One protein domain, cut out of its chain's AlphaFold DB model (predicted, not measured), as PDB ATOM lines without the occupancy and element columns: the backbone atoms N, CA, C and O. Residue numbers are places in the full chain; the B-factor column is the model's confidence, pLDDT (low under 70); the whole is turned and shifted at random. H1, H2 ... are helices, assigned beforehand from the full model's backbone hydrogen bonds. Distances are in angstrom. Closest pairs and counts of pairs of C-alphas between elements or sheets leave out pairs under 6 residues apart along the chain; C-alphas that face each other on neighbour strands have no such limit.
ATOM      1  N   LEU A 431     168.106 158.442 151.554       66.81
ATOM      2  CA  LEU A 431     168.626 159.224 152.676       66.81
ATOM      3  C   LEU A 431     167.664 159.268 153.870       66.81
ATOM      4  O   LEU A 431     168.107 159.076 154.993       66.81
ATOM      5  N   GLN A 432     166.364 159.492 153.669       68.25
ATOM      6  CA  GLN A 432     165.385 159.555 154.757       68.25
ATOM      7  C   GLN A 432     165.168 158.186 155.433       68.25
ATOM      8  O   GLN A 432     165.026 158.126 156.656       68.25
ATOM      9  N   LYS A 433     165.231 157.080 154.677       78.75
ATOM     10  CA  LYS A 433     165.235 155.708 155.232       78.75
ATOM     11  C   LYS A 433     166.539 155.408 155.977       78.75
ATOM     12  O   LYS A 433     166.506 155.042 157.153       78.75
ATOM     13  N   LYS A 434     167.686 155.670 155.339       78.12
ATOM     14  CA  LYS A 434     169.036 155.547 155.921       78.12
ATOM     15  C   LYS A 434     169.181 156.408 157.190       78.12
ATOM     16  O   LYS A 434     169.825 155.966 158.138       78.12
ATOM     17  N   TYR A 435     168.525 157.573 157.261       78.88
ATOM     18  CA  TYR A 435     168.497 158.443 158.441       78.88
ATOM     19  C   TYR A 435     167.684 157.842 159.583       78.88
ATOM     20  O   TYR A 435     168.180 157.786 160.704       78.88
ATOM     21  N   LYS A 436     166.470 157.337 159.317       81.69
ATOM     22  CA  LYS A 436     165.654 156.644 160.331       81.69
ATOM     23  C   LYS A 436     166.404 155.447 160.920       81.69
ATOM     24  O   LYS A 436     166.469 155.306 162.139       81.69
ATOM     25  N   GLU A 437     167.047 154.643 160.073       83.69
ATOM     26  CA  GLU A 437     167.902 153.540 160.518       83.69
ATOM     27  C   GLU A 437     169.123 153.997 161.328       83.69
ATOM     28  O   GLU A 437     169.442 153.391 162.350       83.69
ATOM     29  N   PHE A 438     169.835 155.032 160.873       84.25
ATOM     30  CA  PHE A 438     170.992 155.588 161.577       84.25
ATOM     31  C   PHE A 438     170.588 156.127 162.955       84.25
ATOM     32  O   PHE A 438     171.201 155.778 163.963       84.25
ATOM     33  N   TYR A 439     169.507 156.902 163.012       81.88
ATOM     34  CA  TYR A 439     168.949 157.465 164.235       81.88
ATOM     35  C   TYR A 439     168.521 156.372 165.221       81.88
ATOM     36  O   TYR A 439     168.823 156.466 166.409       81.88
ATOM     37  N   GLN A 440     167.898 155.293 164.737       83.81
ATOM     38  CA  GLN A 440     167.541 154.147 165.574       83.81
ATOM     39  C   GLN A 440     168.785 153.409 166.099       83.81
ATOM     40  O   GLN A 440     168.880 153.171 167.299       83.81
ATOM     41  N   LYS A 441     169.804 153.171 165.258       83.88
ATOM     42  CA  LYS A 441     171.103 152.608 165.689       83.88
ATOM     43  C   LYS A 441     171.815 153.502 166.719       83.88
ATOM     44  O   LYS A 441     172.524 152.992 167.586       83.88
ATOM     45  N   MET A 442     171.632 154.824 166.657       82.94
ATOM     46  CA  MET A 442     172.143 155.766 167.662       82.94
ATOM     47  C   MET A 442     171.328 155.728 168.964       82.94
ATOM     48  O   MET A 442     171.917 155.745 170.042       82.94
ATOM     49  N   LEU A 443     170.000 155.611 168.893       84.94
ATOM     50  CA  LEU A 443     169.139 155.404 170.064       84.94
ATOM     51  C   LEU A 443     169.477 154.098 170.802       84.94
ATOM     52  O   LEU A 443     169.622 154.109 172.025       84.94
ATOM     53  N   ASP A 444     169.701 153.010 170.059       84.38
ATOM     54  CA  ASP A 444     170.113 151.711 170.602       84.38
ATOM     55  C   ASP A 444     171.494 151.790 171.283       84.38
ATOM     56  O   ASP A 444     171.655 151.294 172.399       84.38
ATOM     57  N   LYS A 445     172.476 152.486 170.680       81.06
ATOM     58  CA  LYS A 445     173.798 152.746 171.297       81.06
ATOM     59  C   LYS A 445     173.708 153.495 172.631       81.06
ATOM     60  O   LYS A 445     174.511 153.235 173.522       81.06
ATOM     61  N   PHE A 446     172.756 154.419 172.766       80.44
ATOM     62  CA  PHE A 446     172.508 155.171 174.002       80.44
ATOM     63  C   PHE A 446     171.480 154.486 174.931       80.44
ATOM     64  O   PHE A 446     171.164 155.019 175.994       80.44
ATOM     65  N   GLY A 447     170.969 153.302 174.565       78.69
ATOM     66  CA  GLY A 447     170.066 152.487 175.384       78.69
ATOM     67  C   GLY A 447     168.665 153.072 175.606       78.69
ATOM     68  O   GLY A 447     167.977 152.662 176.542       78.69
ATOM     69  N   VAL A 448     168.226 154.034 174.783       77.69
ATOM     70  CA  VAL A 448     166.986 154.800 175.000       77.69
ATOM     71  C   VAL A 448     166.008 154.692 173.834       77.69
ATOM     72  O   VAL A 448     166.377 154.786 172.674       77.69
ATOM     73  N   LYS A 449     164.709 154.588 174.135       74.94
ATOM     74  CA  LYS A 449     163.641 154.510 173.113       74.94
ATOM     75  C   LYS A 449     163.301 155.860 172.456       74.94
ATOM     76  O   LYS A 449     162.498 155.903 171.531       74.94
ATOM     77  N   SER A 450     163.834 156.961 172.984       74.69
ATOM     78  CA  SER A 450     163.635 158.338 172.512       74.69
ATOM     79  C   SER A 450     164.654 159.260 173.202       74.69
ATOM     80  O   SER A 450     164.941 159.027 174.383       74.69
ATOM     81  N   PRO A 451     165.154 160.339 172.561       69.50
ATOM     82  CA  PRO A 451     166.102 161.265 173.194       69.50
ATOM     83  C   PRO A 451     165.508 162.003 174.403       69.50
ATOM     84  O   PRO A 451     166.245 162.489 175.258       69.50
ATOM     85  N   GLY A 452     164.175 162.061 174.512       74.19
ATOM     86  CA  GLY A 452     163.489 162.623 175.679       74.19
ATOM     87  C   GLY A 452     163.779 161.877 176.990       74.19
ATOM     88  O   GLY A 452     163.589 162.454 178.055       74.19
ATOM     89  N   GLY A 453     164.263 160.629 176.922       70.88
ATOM     90  CA  GLY A 453     164.659 159.828 178.086       70.88
ATOM     91  C   GLY A 453     166.108 160.017 178.558       70.88
ATOM     92  O   GLY A 453     166.489 159.405 179.551       70.88
ATOM     93  N   LEU A 454     166.922 160.822 177.866       74.25
ATOM     94  CA  LEU A 454     168.301 161.134 178.269       74.25
ATOM     95  C   LEU A 454     168.339 162.334 179.227       74.25
ATOM     96  O   LEU A 454     167.516 163.243 179.118       74.25
ATOM     97  N   ASP A 455     169.329 162.394 180.118       80.44
ATOM     98  CA  ASP A 455     169.673 163.641 180.819       80.44
ATOM     99  C   ASP A 455     170.294 164.671 179.858       80.44
ATOM    100  O   ASP A 455     170.741 164.331 178.764       80.44
ATOM    101  N   ASP A 456     170.305 165.948 180.240       78.19
ATOM    102  CA  ASP A 456     170.659 167.037 179.318       78.19
ATOM    103  C   ASP A 456     172.145 167.060 178.912       78.19
ATOM    104  O   ASP A 456     172.481 167.624 177.869       78.19
ATOM    105  N   ALA A 457     173.029 166.388 179.662       81.50
ATOM    106  CA  ALA A 457     174.411 166.171 179.242       81.50
ATOM    107  C   ALA A 457     174.477 165.091 178.149       81.50
ATOM    108  O   ALA A 457     174.986 165.353 177.058       81.50
ATOM    109  N   LYS A 458     173.863 163.921 178.377       78.75
ATOM    110  CA  LYS A 458     173.815 162.840 177.376       78.75
ATOM    111  C   LYS A 458     172.995 163.199 176.138       78.75
ATOM    112  O   LYS A 458     173.325 162.733 175.052       78.75
ATOM    113  N   LYS A 459     171.969 164.056 176.247       82.19
ATOM    114  CA  LYS A 459     171.289 164.646 175.075       82.19
ATOM    115  C   LYS A 459     172.293 165.389 174.191       82.19
ATOM    116  O   LYS A 459     172.292 165.200 172.979       82.19
ATOM    117  N   LYS A 460     173.162 166.214 174.787       83.06
ATOM    118  CA  LYS A 460     174.172 166.987 174.052       83.06
ATOM    119  C   LYS A 460     175.209 166.079 173.380       83.06
ATOM    120  O   LYS A 460     175.562 166.323 172.232       83.06
ATOM    121  N   GLU A 461     175.638 165.013 174.056       81.12
ATOM    122  CA  GLU A 461     176.515 163.981 173.479       81.12
ATOM    123  C   GLU A 461     175.840 163.223 172.323       81.12
ATOM    124  O   GLU A 461     176.454 163.018 171.279       81.12
ATOM    125  N   PHE A 462     174.562 162.861 172.473       85.25
ATOM    126  CA  PHE A 462     173.756 162.194 171.445       85.25
ATOM    127  C   PHE A 462     173.611 163.050 170.178       85.25
ATOM    128  O   PHE A 462     173.864 162.556 169.079       85.25
ATOM    129  N   PHE A 463     173.268 164.337 170.311       81.31
ATOM    130  CA  PHE A 463     173.165 165.239 169.158       81.31
ATOM    131  C   PHE A 463     174.527 165.519 168.508       81.31
ATOM    132  O   PHE A 463     174.634 165.390 167.293       81.31
ATOM    133  N   ALA A 464     175.588 165.760 169.287       83.50
ATOM    134  CA  ALA A 464     176.941 165.922 168.739       83.50
ATOM    135  C   ALA A 464     177.438 164.663 167.995       83.50
ATOM    136  O   ALA A 464     178.159 164.759 167.002       83.50
ATOM    137  N   ALA A 465     177.036 163.467 168.439       77.75
ATOM    138  CA  ALA A 465     177.357 162.215 167.758       77.75
ATOM    139  C   ALA A 465     176.502 161.967 166.497       77.75
ATOM    140  O   ALA A 465     176.955 161.264 165.593       77.75
ATOM    141  N   ILE A 466     175.305 162.558 166.400       82.81
ATOM    142  CA  ILE A 466     174.527 162.618 165.151       82.81
ATOM    143  C   ILE A 466     175.179 163.602 164.176       82.81
ATOM    144  O   ILE A 466     175.437 163.217 163.044       82.81
ATOM    145  N   GLU A 467     175.524 164.817 164.614       77.31
ATOM    146  CA  GLU A 467     176.202 165.834 163.790       77.31
ATOM    147  C   GLU A 467     177.565 165.350 163.262       77.31
ATOM    148  O   GLU A 467     177.908 165.603 162.111       77.31
ATOM    149  N   LYS A 468     178.335 164.595 164.062       78.00
ATOM    150  CA  LYS A 468     179.585 163.963 163.594       78.00
ATOM    151  C   LYS A 468     179.329 162.774 162.652       78.00
ATOM    152  O   LYS A 468     180.139 162.509 161.768       78.00
ATOM    153  N   GLY A 469     178.247 162.025 162.869       71.19
ATOM    154  CA  GLY A 469     177.944 160.780 162.154       71.19
ATOM    155  C   GLY A 469     177.030 160.928 160.935       71.19
ATOM    156  O   GLY A 469     176.784 159.934 160.253       71.19
ATOM    157  N   TRP A 470     176.520 162.125 160.643       78.19
ATOM    158  CA  TRP A 470     175.610 162.386 159.531       78.19
ATOM    159  C   TRP A 470     175.855 163.766 158.914       78.19
ATOM    160  O   TRP A 470     175.754 164.784 159.593       78.19
ATOM    161  N   LYS A 471     176.108 163.803 157.605       72.50
ATOM    162  CA  LYS A 471     176.169 165.031 156.812       72.50
ATOM    163  C   LYS A 471     174.832 165.287 156.127       72.50
ATOM    164  O   LYS A 471     174.239 164.402 155.509       72.50
ATOM    165  N   GLU A 472     174.394 166.536 156.172       56.12
ATOM    166  CA  GLU A 472     173.274 167.017 155.370       56.12
ATOM    167  C   GLU A 472     173.612 166.901 153.869       56.12
ATOM    168  O   GLU A 472     174.731 167.197 153.452       56.12
ATOM    169  N   GLY A 473     172.684 166.376 153.063       55.44
ATOM    170  CA  GLY A 473     172.894 166.094 151.633       55.44
ATOM    171  C   GLY A 473     173.696 164.824 151.298       55.44
ATOM    172  O   GLY A 473     173.326 164.131 150.357       55.44
ATOM    173  N   GLU A 474     174.740 164.473 152.060       53.62
ATOM    174  CA  GLU A 474     175.595 163.300 151.769       53.62
ATOM    175  C   GLU A 474     175.168 162.003 152.493       53.62
ATOM    176  O   GLU A 474     175.407 160.909 151.986       53.62
ATOM    177  N   GLY A 475     174.513 162.088 153.658       57.97
ATOM    178  CA  GLY A 475     174.069 160.915 154.421       57.97
ATOM    179  C   GLY A 475     174.994 160.528 155.590       57.97
ATOM    180  O   GLY A 475     175.640 161.399 156.179       57.97
ATOM    181  N   PRO A 476     175.042 159.243 156.003       59.50
ATOM    182  CA  PRO A 476     175.804 158.825 157.178       59.50
ATOM    183  C   PRO A 476     177.311 158.882 156.897       59.50
ATOM    184  O   PRO A 476     177.801 158.250 155.961       59.50
ATOM    185  N   VAL A 477     178.058 159.605 157.731       52.84
ATOM    186  CA  VAL A 477     179.506 159.788 157.571       52.84
ATOM    187  C   VAL A 477     180.222 158.480 157.888       52.84
ATOM    188  O   VAL A 477     180.267 158.038 159.038       52.84
TER     189      VAL A 477
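AT A GLANCE: This is residues 431 to 477 of the 636 residues of an uncharacterized protein of Marine Group I thaumarchaeote (UniProt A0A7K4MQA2). The picture is a loose helical hairpin: H1 runs one way, a link turns the chain round at one end, and H2 runs back opposite ways to it. After H2, residues 470 to 477 fold back in a small turn. The printed part has 47 residues with two named helices, H1 then H2, and no named strand; its class is all helix. It is compact, with a radius of gyration of the C-alphas of 10.6 A, yet elongated, spanning 30 by 17 by 14 A.

HOW THE PARTS SIT: H1, residues 431 to 445, and H2, residues 456 to 469, form a helical hairpin at a steep tilt of 42 degrees, opposite ways. They only just touch, with 3 pairs of C-alphas within 8 A, through residues 439 to 442 and 462 to 466 alone; the closest C-alphas, of Met 442 and Phe 462, are 7.6 A apart. In both helices every O i to N i+4 pair is within hydrogen-bond range. Residues 470 to 471 pair antiparallel with 475 to 476.

IN THESE COORDINATES: H1 begins at C-alpha 431 (168.626, 159.224, 152.676) and is 20.4 A long. H2 is 19.7 A long and ends at C-alpha 469 (177.944, 160.780, 162.154).

THE WHOLE: The C-alphas of Asp 455 and Glu 474, the two farthest apart, are 29.6 A apart. The printed part has no cut, and the H1 to H2 link is short. Confidence is under 70 at residues 431 to 432, 451 and 472 to 477.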